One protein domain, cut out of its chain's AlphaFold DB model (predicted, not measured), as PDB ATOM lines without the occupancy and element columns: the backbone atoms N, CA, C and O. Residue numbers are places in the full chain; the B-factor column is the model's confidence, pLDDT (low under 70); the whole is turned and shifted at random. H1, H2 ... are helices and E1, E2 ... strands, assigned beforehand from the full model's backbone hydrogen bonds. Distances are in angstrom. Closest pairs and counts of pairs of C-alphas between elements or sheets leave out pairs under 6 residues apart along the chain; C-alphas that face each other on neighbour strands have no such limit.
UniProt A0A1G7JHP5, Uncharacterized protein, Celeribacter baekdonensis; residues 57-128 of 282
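AT A GLANCE: This is residues 57 to 128 of the 282 residues of an uncharacterized protein of Celeribacter baekdonensis (UniProt A0A1G7JHP5). The domain is a rod: two helices, H1 and H2, run opposite ways through its middle at a steep tilt, with a small three-stranded sheet at each end. The printed part starts in one end sheet, passes along H1 to the far sheet, where H2 packs along one face, and comes back through H2 to E6, which pairs with E1. It has 72 residues, with two named helices and six named strands in the order E1, E2, H1, E3, E4, E5, H2, E6, and its class is mixed, helices and strands. The sheets, E2 - E1 - E6 and E3 - E4 - E5, are both antiparallel. The whole is loose, with a radius of gyration of the C-alphas of 15.1 A and spans of 55 by 19 by 15 A.

HOW THE PARTS SIT: E1, residues 57 to 61, is the inner strand of the first sheet and forms a hairpin with E2, residues 66 to 68; N 67 and O 59 are 2.8 A apart, within hydrogen-bond range. On the other side of E1 is E6, residues 120 to 126, antiparallel at 138 degrees, with N 58 and O 123 at 2.9 A. H1, residues 69 to 81, is on this sheet and stands up from it, its line rising 55 degrees; the closest C-alphas of E1 and H1 are those of Ala 58 and Glu 69, 5.4 A apart. E3, residues 84 to 87, E4, residues 92 to 97, and E5, residues 100 to 102, form a meander, each strand the antiparallel neighbour of the one before. N 86 and O 94 are 2.8 A apart, and N 102 and O 95 are also 2.8 A apart. H2, residues 105 to 119, is on one face of this sheet, making two layers, at a height of 9.7 A over the sheet. It runs along the strands, at 6 degrees to E4 on the local plane; the closest C-alphas of E4 and H2 are those of Tyr 95 and Met 105, 5.9 A apart. H1, with residues 75 to 80 alone, touches H2, and the closest C-alphas are those of Ala 79 and Ala 112, 5.8 A apart. Their lines make a steep tilt of 40 degrees, opposite ways. In H1 and H2 every O i to N i+4 pair is within hydrogen-bond range.

IN THESE COORDINATES: E1 begins at C-alpha 57 (264.856, 357.536, 219.782). H1 is 18.1 A long, E4 14.4 A and H2 21.6 A, ending at C-alpha 119 (261.660, 347.908, 231.647). E6, 18.2 A long, ends at C-alpha 126 (259.811, 359.760, 213.202).

THE WHOLE: The two C-alphas farthest apart, those of Thr 89 and Gly 128, are 55.1 A apart. The printed part has no cut, and the links between its named elements are tight. Residues 125 to 128 have pLDDT under 70.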
ATOM      1  N   THR A  57     264.990 358.719 218.933       84.69
ATOM      2  CA  THR A  57     264.856 357.536 219.782       84.69
ATOM      3  C   THR A  57     263.745 357.787 220.798       84.69
ATOM      4  O   THR A  57     263.687 358.835 221.443       84.69
ATOM      5  N   ALA A  58     262.833 356.832 220.917       88.69
ATOM      6  CA  ALA A  58     261.843 356.780 221.978       88.69
ATOM      7  C   ALA A  58     261.923 355.418 222.662       88.69
ATOM      8  O   ALA A  58     262.523 354.472 222.143       88.69
ATOM      9  N   TYR A  59     261.321 355.329 223.837       91.12
ATOM     10  CA  TYR A  59     261.351 354.140 224.671       91.12
ATOM     11  C   TYR A  59     259.923 353.765 225.048       91.12
ATOM     12  O   TYR A  59     259.131 354.641 225.389       91.12
ATOM     13  N   MET A  60     259.582 352.484 224.933       91.19
ATOM     14  CA  MET A  60     258.259 351.956 225.264       91.19
ATOM     15  C   MET A  60     258.367 351.024 226.463       91.19
ATOM     16  O   MET A  60     259.227 350.138 226.464       91.19
ATOM     17  N   ASP A  61     257.503 351.223 227.455       92.44
ATOM     18  CA  ASP A  61     257.409 350.344 228.619       92.44
ATOM     19  C   ASP A  61     256.618 349.052 228.314       92.44
ATOM     20  O   ASP A  61     256.026 348.882 227.244       92.44
ATOM     21  N   ALA A  62     256.571 348.124 229.272       86.81
ATOM     22  CA  ALA A  62     255.812 346.878 229.131       86.81
ATOM     23  C   ALA A  62     254.278 347.066 229.035       86.81
ATOM     24  O   ALA A  62     253.577 346.141 228.622       86.81
ATOM     25  N   ASN A  63     253.751 348.235 229.414       88.19
ATOM     26  CA  ASN A  63     252.329 348.581 229.330       88.19
ATOM     27  C   ASN A  63     251.966 349.272 228.003       88.19
ATOM     28  O   ASN A  63     250.780 349.456 227.718       88.19
ATOM     29  N   GLY A  64     252.964 349.612 227.179       82.62
ATOM     30  CA  GLY A  64     252.808 350.317 225.909       82.62
ATOM     31  C   GLY A  64     252.914 351.842 226.009       82.62
ATOM     32  O   GLY A  64     252.676 352.524 225.010       82.62
ATOM     33  N   ASP A  65     253.275 352.390 227.170       89.38
ATOM     34  CA  ASP A  65     253.492 353.823 227.358       89.38
ATOM     35  C   ASP A  65     254.822 354.250 226.723       89.38
ATOM     36  O   ASP A  65     255.873 353.644 226.941       89.38
ATOM     37  N   ILE A  66     254.777 355.316 225.916       88.75
ATOM     38  CA  ILE A  66     255.929 355.823 225.163       88.75
ATOM     39  C   ILE A  66     256.493 357.068 225.843       88.75
ATOM     40  O   ILE A  66     255.779 358.048 226.069       88.75
ATOM     41  N   ILE A  67     257.802 357.061 226.079       90.31
ATOM     42  CA  ILE A  67     258.560 358.200 226.591       90.31
ATOM     43  C   ILE A  67     259.645 358.628 225.598       90.31
ATOM     44  O   ILE A  67     260.193 357.828 224.839       90.31
ATOM     45  N   SER A  68     259.959 359.921 225.596       90.00
ATOM     46  CA  SER A  68     261.073 360.471 224.817       90.00
ATOM     47  C   SER A  68     262.433 360.081 225.407       90.00
ATOM     48  O   SER A  68     262.536 359.799 226.599       90.00
ATOM     49  N   GLU A  69     263.493 360.147 224.596       88.75
ATOM     50  CA  GLU A  69     264.882 359.952 225.049       88.75
ATOM     51  C   GLU A  69     265.236 360.822 226.265       88.75
ATOM     52  O   GLU A  69     265.741 360.319 227.260       88.75
ATOM     53  N   GLY A  70     264.844 362.100 226.268       88.56
ATOM     54  CA  GLY A  70     265.093 362.974 227.417       88.56
ATOM     55  C   GLY A  70     264.363 362.546 228.698       88.56
ATOM     56  O   GLY A  70     264.865 362.771 229.794       88.56
ATOM     57  N   GLN A  71     263.187 361.920 228.594       92.38
ATOM     58  CA  GLN A  71     262.487 361.364 229.759       92.38
ATOM     59  C   GLN A  71     263.137 360.067 230.240       92.38
ATOM     60  O   GLN A  71     263.243 359.864 231.448       92.38
ATOM     61  N   TYR A  72     263.598 359.225 229.313       93.12
ATOM     62  CA  TYR A  72     264.369 358.029 229.639       93.12
ATOM     63  C   TYR A  72     265.651 358.396 230.398       93.12
ATOM     64  O   TYR A  72     265.907 357.846 231.465       93.12
ATOM     65  N   ASP A  73     266.388 359.408 229.932       93.69
ATOM     66  CA  ASP A  73     267.589 359.903 230.612       93.69
ATOM     67  C   ASP A  73     267.289 360.415 232.025       93.69
ATOM     68  O   ASP A  73     268.087 360.228 232.941       93.69
ATOM     69  N   ILE A  74     266.135 361.052 232.241       94.94
ATOM     70  CA  ILE A  74     265.712 361.482 233.581       94.94
ATOM     71  C   ILE A  74     265.479 360.269 234.490       94.94
ATOM     72  O   ILE A  74     265.923 360.288 235.637       94.94
ATOM     73  N   LEU A  75     264.814 359.221 233.996       94.38
ATOM     74  CA  LEU A  75     264.577 357.992 234.763       94.38
ATOM     75  C   LEU A  75     265.882 357.261 235.075       94.38
ATOM     76  O   LEU A  75     266.092 356.856 236.217       94.38
ATOM     77  N   LEU A  76     266.776 357.156 234.093       94.81
ATOM     78  CA  LEU A  76     268.095 356.563 234.279       94.81
ATOM     79  C   LEU A  76     268.900 357.335 235.328       94.81
ATOM     80  O   LEU A  76     269.419 356.742 236.269       94.81
ATOM     81  N   ASN A  77     268.952 358.664 235.224       94.94
ATOM     82  CA  ASN A  77     269.640 359.486 236.215       94.94
ATOM     83  C   ASN A  77     269.010 359.362 237.610       94.94
ATOM     84  O   ASN A  77     269.742 359.331 238.593       94.94
ATOM     85  N   ALA A  78     267.683 359.243 237.713       94.19
ATOM     86  CA  ALA A  78     267.011 359.009 238.990       94.19
ATOM     87  C   ALA A  78     267.367 357.639 239.598       94.19
ATOM     88  O   ALA A  78     267.576 357.543 240.807       94.19
ATOM     89  N   ALA A  79     267.481 356.590 238.777       93.69
ATOM     90  CA  ALA A  79     267.938 355.275 239.226       93.69
ATOM     91  C   ALA A  79     269.394 355.322 239.711       93.69
ATOM     92  O   ALA A  79     269.705 354.794 240.778       93.69
ATOM     93  N   LEU A  80     270.274 356.013 238.985       94.88
ATOM     94  CA  LEU A  80     271.673 356.192 239.378       94.88
ATOM     95  C   LEU A  80     271.826 357.012 240.669       94.88
ATOM     96  O   LEU A  80     272.666 356.679 241.500       94.88
ATOM     97  N   ASP A  81     271.003 358.045 240.869       95.31
ATOM     98  CA  ASP A  81     271.009 358.871 242.089       95.31
ATOM     99  C   ASP A  81     270.479 358.111 243.317       95.31
ATOM    100  O   ASP A  81     270.804 358.450 244.451       95.31
ATOM    101  N   SER A  82     269.710 357.036 243.107       94.44
ATOM    102  CA  SER A  82     269.240 356.158 244.187       94.44
ATOM    103  C   SER A  82     270.303 355.190 244.724       94.44
ATOM    104  O   SER A  82     270.029 354.440 245.662       94.44
ATOM    105  N   ILE A  83     271.503 355.171 244.132       95.44
ATOM    106  CA  ILE A  83     272.596 354.310 244.586       95.44
ATOM    107  C   ILE A  83     273.205 354.884 245.864       95.44
ATOM    108  O   ILE A  83     273.903 355.900 245.849       95.44
ATOM    109  N   ASP A  84     273.029 354.163 246.965       94.56
ATOM    110  CA  ASP A  84     273.520 354.566 248.277       94.56
ATOM    111  C   ASP A  84     274.787 353.801 248.674       94.56
ATOM    112  O   ASP A  84     274.909 352.587 248.504       94.56
ATOM    113  N   ALA A  85     275.756 354.496 249.270       92.56
ATOM    114  CA  ALA A  85     276.930 353.842 249.840       92.56
ATOM    115  C   ALA A  85     276.568 353.128 251.152       92.56
ATOM    116  O   ALA A  85     276.126 353.748 252.120       92.56
ATOM    117  N   VAL A  86     276.845 351.826 251.231       91.88
ATOM    118  CA  VAL A  86     276.659 351.044 252.455       91.88
ATOM    119  C   VAL A  86     277.911 351.175 253.313       91.88
ATOM    120  O   VAL A  86     278.987 350.676 252.969       91.88
ATOM    121  N   ALA A  87     277.781 351.859 254.449       87.38
ATOM    122  CA  ALA A  87     278.868 352.033 255.403       87.38
ATOM    123  C   ALA A  87     278.856 350.940 256.481       87.38
ATOM    124  O   ALA A  87     277.851 350.700 257.148       87.38
ATOM    125  N   GLY A  88     280.012 350.311 256.694       81.06
ATOM    126  CA  GLY A  88     280.318 349.576 257.917       81.06
ATOM    127  C   GLY A  88     280.810 350.521 259.019       81.06
ATOM    128  O   GLY A  88     280.617 351.735 258.962       81.06
ATOM    129  N   THR A  89     281.510 349.989 260.022       82.69
ATOM    130  CA  THR A  89     282.208 350.784 261.051       82.69
ATOM    131  C   THR A  89     283.329 351.641 260.443       82.69
ATOM    132  O   THR A  89     284.499 351.278 260.501       82.69
ATOM    133  N   GLY A  90     282.965 352.785 259.858       78.38
ATOM    134  CA  GLY A  90     283.880 353.815 259.354       78.38
ATOM    135  C   GLY A  90     284.419 353.615 257.933       78.38
ATOM    136  O   GLY A  90     285.202 354.447 257.484       78.38
ATOM    137  N   THR A  91     283.996 352.569 257.217       85.44
ATOM    138  CA  THR A  91     284.455 352.271 255.846       85.44
ATOM    139  C   THR A  91     283.269 351.893 254.967       85.44
ATOM    140  O   THR A  91     282.360 351.208 255.435       85.44
ATOM    141  N   ILE A  92     283.280 352.305 253.699       87.00
ATOM    142  CA  ILE A  92     282.314 351.826 252.703       87.00
ATOM    143  C   ILE A  92     282.598 350.344 252.440       87.00
ATOM    144  O   ILE A  92     283.724 349.979 252.103       87.00
ATOM    145  N   ILE A  93     281.588 349.502 252.638       90.62
ATOM    146  CA  ILE A  93     281.667 348.045 252.446       90.62
ATOM    147  C   ILE A  93     280.922 347.578 251.190       90.62
ATOM    148  O   ILE A  93     281.050 346.416 250.817       90.62
ATOM    149  N   GLY A  94     280.173 348.471 250.540       93.50
ATOM    150  CA  GLY A  94     279.466 348.202 249.295       93.50
ATOM    151  C   GLY A  94     278.576 349.368 248.878       93.50
ATOM    152  O   GLY A  94     278.613 350.440 249.484       93.50
ATOM    153  N   TYR A  95     277.768 349.131 247.854       95.69
ATOM    154  CA  TYR A  95     276.790 350.071 247.310       95.69
ATOM    155  C   TYR A  95     275.447 349.363 247.180       95.69
ATOM    156  O   TYR A  95     275.401 348.208 246.766       95.69
ATOM    157  N   GLN A  96     274.373 350.028 247.573       94.69
ATOM    158  CA  GLN A  96     273.023 349.492 247.543       94.69
ATOM    159  C   GLN A  96     272.239 350.139 246.409       94.69
ATOM    160  O   GLN A  96     272.265 351.355 246.248       94.69
ATOM    161  N   TYR A  97     271.532 349.306 245.655       95.38
ATOM    162  CA  TYR A  97     270.546 349.726 244.669       95.38
ATOM    163  C   TYR A  97     269.336 348.799 244.793       95.38
ATOM    164  O   TYR A  97     269.480 347.574 244.802       95.38
ATOM    165  N   GLY A  98     268.147 349.374 244.983       90.88
ATOM    166  CA  GLY A  98     266.954 348.604 245.333       90.88
ATOM    167  C   GLY A  98     267.156 347.771 246.609       90.88
ATOM    168  O   GLY A  98     267.542 348.288 247.659       90.88
ATOM    169  N   SER A  99     266.887 346.465 246.532       92.12
ATOM    170  CA  SER A  99     267.108 345.518 247.636       92.12
ATOM    171  C   SER A  99     268.516 344.925 247.684       92.12
ATOM    172  O   SER A  99     268.866 344.287 248.679       92.12
ATOM    173  N   ASP A 100     269.318 345.127 246.641       93.38
ATOM    174  CA  ASP A 100     270.553 344.383 246.423       93.38
ATOM    175  C   ASP A 100     271.782 345.195 246.842       93.38
ATOM    176  O   ASP A 100     271.780 346.427 246.865       93.38
ATOM    177  N   THR A 101     272.849 344.496 247.234       94.50
ATOM    178  CA  THR A 101     274.121 345.108 247.641       94.50
ATOM    179  C   THR A 101     275.248 344.612 246.749       94.50
ATOM    180  O   THR A 101     275.474 343.409 246.618       94.50
ATOM    181  N   TYR A 102     275.991 345.557 246.192       94.75
ATOM    182  CA  TYR A 102     277.087 345.349 245.260       94.75
ATOM    183  C   TYR A 102     278.420 345.706 245.914       94.75
ATOM    184  O   TYR A 102     278.496 346.564 246.799       94.75
ATOM    185  N   SER A 103     279.495 345.042 245.489       92.75
ATOM    186  CA  SER A 103     280.822 345.244 246.085       92.75
ATOM    187  C   SER A 103     281.487 346.522 245.573       92.75
ATOM    188  O   SER A 103     282.327 347.109 246.256       92.75
ATOM    189  N   THR A 104     281.112 346.974 244.375       94.44
ATOM    190  CA  THR A 104     281.669 348.163 243.728       94.44
ATOM    191  C   THR A 104     280.580 349.096 243.208       94.44
ATOM    192  O   THR A 104     279.469 348.669 242.903       94.44
ATOM    193  N   MET A 105     280.919 350.382 243.070       92.56
ATOM    194  CA  MET A 105     280.005 351.378 242.501       92.56
ATOM    195  C   MET A 105     279.650 351.030 241.052       92.56
ATOM    196  O   MET A 105     278.507 351.172 240.646       92.56
ATOM    197  N   ALA A 106     280.621 350.531 240.282       94.75
ATOM    198  CA  ALA A 106     280.408 350.158 238.888       94.75
ATOM    199  C   ALA A 106     279.360 349.042 238.739       94.75
ATOM    200  O   ALA A 106     278.517 349.119 237.856       94.75
ATOM    201  N   GLU A 107     279.375 348.039 239.621       93.94
ATOM    202  CA  GLU A 107     278.371 346.965 239.611       93.94
ATOM    203  C   GLU A 107     276.967 347.482 239.942       93.94
ATOM    204  O   GLU A 107     276.011 347.090 239.277       93.94
ATOM    205  N   ALA A 108     276.844 348.385 240.922       92.44
ATOM    206  CA  ALA A 108     275.562 349.007 241.260       92.44
ATOM    207  C   ALA A 108     275.028 349.882 240.112       92.44
ATOM    208  O   ALA A 108     273.842 349.836 239.805       92.44
ATOM    209  N   VAL A 109     275.910 350.630 239.438       95.56
ATOM    210  CA  VAL A 109     275.568 351.436 238.255       95.56
ATOM    211  C   VAL A 109     275.065 350.551 237.118       95.56
ATOM    212  O   VAL A 109     273.994 350.809 236.583       95.56
ATOM    213  N   THR A 110     275.781 349.473 236.792       95.50
ATOM    214  CA  THR A 110     275.342 348.544 235.742       95.50
ATOM    215  C   THR A 110     274.019 347.863 236.095       95.50
ATOM    216  O   THR A 110     273.203 347.622 235.211       95.50
ATOM    217  N   ALA A 111     273.770 347.558 237.371       93.31
ATOM    218  CA  ALA A 111     272.480 347.023 237.796       93.31
ATOM    219  C   ALA A 111     271.337 348.029 237.581       93.31
ATOM    220  O   ALA A 111     270.294 347.644 237.062       93.31
ATOM    221  N   ALA A 112     271.556 349.305 237.909       93.62
ATOM    222  CA  ALA A 112     270.584 350.369 237.673       93.62
ATOM    223  C   ALA A 112     270.324 350.621 236.179       93.62
ATOM    224  O   ALA A 112     269.179 350.796 235.769       93.62
ATOM    225  N   GLU A 113     271.369 350.593 235.349       93.94
ATOM    226  CA  GLU A 113     271.240 350.689 233.890       93.94
ATOM    227  C   GLU A 113     270.417 349.529 233.315       93.94
ATOM    228  O   GLU A 113     269.530 349.758 232.492       93.94
ATOM    229  N   ASN A 114     270.677 348.296 233.767       93.06
ATOM    230  CA  ASN A 114     269.951 347.115 233.304       93.06
ATOM    231  C   ASN A 114     268.489 347.109 233.763       93.06
ATOM    232  O   ASN A 114     267.633 346.759 232.964       93.06
ATOM    233  N   ASP A 115     268.180 347.527 234.995       92.38
ATOM    234  CA  ASP A 115     266.789 347.594 235.474       92.38
ATOM    235  C   ASP A 115     265.945 348.544 234.612       92.38
ATOM    236  O   ASP A 115     264.839 348.216 234.183       92.38
ATOM    237  N   ILE A 116     266.490 349.713 234.268       92.88
ATOM    238  CA  ILE A 116     265.807 350.639 233.361       92.88
ATOM    239  C   ILE A 116     265.721 350.056 231.941       92.88
ATOM    240  O   ILE A 116     264.657 350.120 231.327       92.88
ATOM    241  N   ALA A 117     266.793 349.452 231.423       90.19
ATOM    242  CA  ALA A 117     266.802 348.864 230.082       90.19
ATOM    243  C   ALA A 117     265.861 347.650 229.934       90.19
ATOM    244  O   ALA A 117     265.286 347.454 228.867       90.19
ATOM    245  N   ASP A 118     265.663 346.855 230.985       91.62
ATOM    246  CA  ASP A 118     264.743 345.711 230.981       91.62
ATOM    247  C   ASP A 118     263.275 346.165 230.989       91.62
ATOM    248  O   ASP A 118     262.405 345.502 230.422       91.62
ATOM    249  N   ASN A 119     262.998 347.324 231.595       90.69
ATOM    250  CA  ASN A 119     261.660 347.908 231.647       90.69
ATOM    251  C   ASN A 119     261.275 348.672 230.372       90.69
ATOM    252  O   ASN A 119     260.087 348.903 230.147       90.69
ATOM    253  N   TYR A 120     262.250 349.057 229.541       92.25
ATOM    254  CA  TYR A 120     262.032 349.913 228.378       92.25
ATOM    255  C   TYR A 120     262.712 349.386 227.119       92.25
ATOM    256  O   TYR A 120     263.930 349.260 227.029       92.25
ATOM    257  N   THR A 121     261.926 349.207 226.063       91.81
ATOM    258  CA  THR A 121     262.450 348.852 224.741       91.81
ATOM    259  C   THR A 121     262.669 350.107 223.898       91.81
ATOM    260  O   THR A 121     261.757 350.913 223.713       91.81
ATOM    261  N   SER A 122     263.887 350.303 223.384       90.19
ATOM    262  CA  SER A 122     264.189 351.432 222.497       90.19
ATOM    263  C   SER A 122     263.649 351.185 221.093       90.19
ATOM    264  O   SER A 122     263.862 350.112 220.522       90.19
ATOM    265  N   PHE A 123     263.060 352.204 220.484       84.75
ATOM    266  CA  PHE A 123     262.640 352.182 219.092       84.75
ATOM    267  C   PHE A 123     262.828 353.558 218.452       84.75
ATOM    268  O   PHE A 123     262.980 354.576 219.125       84.75
ATOM    269  N   GLN A 124     262.867 353.592 217.124       82.31
ATOM    270  CA  GLN A 124     262.972 354.844 216.383       82.31
ATOM    271  C   GLN A 124     261.569 355.359 216.079       82.31
ATOM    272  O   GLN A 124     260.771 354.673 215.444       82.31
ATOM    273  N   THR A 125     261.285 356.581 216.514       69.56
ATOM    274  CA  THR A 125     260.104 357.343 216.103       69.56
ATOM    275  C   THR A 125     260.508 358.317 215.007       69.56
ATOM    276  O   THR A 125     261.621 358.845 215.017       69.56
ATOM    277  N   GLN A 126     259.627 358.579 214.043       65.50
ATOM    278  CA  GLN A 126     259.811 359.760 213.202       65.50
ATOM    279  C   GLN A 126     259.545 360.991 214.068       65.50
ATOM    280  O   GLN A 126     258.414 361.223 214.498       65.50
ATOM    281  N   GLY A 127     260.590 361.769 214.346       59.44
ATOM    282  CA  GLY A 127     260.455 363.024 215.067       59.44
ATOM    283  C   GLY A 127     259.694 364.024 214.203       59.44
ATOM    284  O   GLY A 127     260.213 364.472 213.185       59.44
ATOM    285  N   GLY A 128     258.465 364.358 214.605       65.75
ATOM    286  CA  GLY A 128     257.623 365.350 213.932       65.75
ATOM    287  C   GLY A 128     257.235 364.941 212.509       65.75
ATOM    288  O   GLY A 128     257.862 365.361 211.540       65.75
TER     289      GLY A 128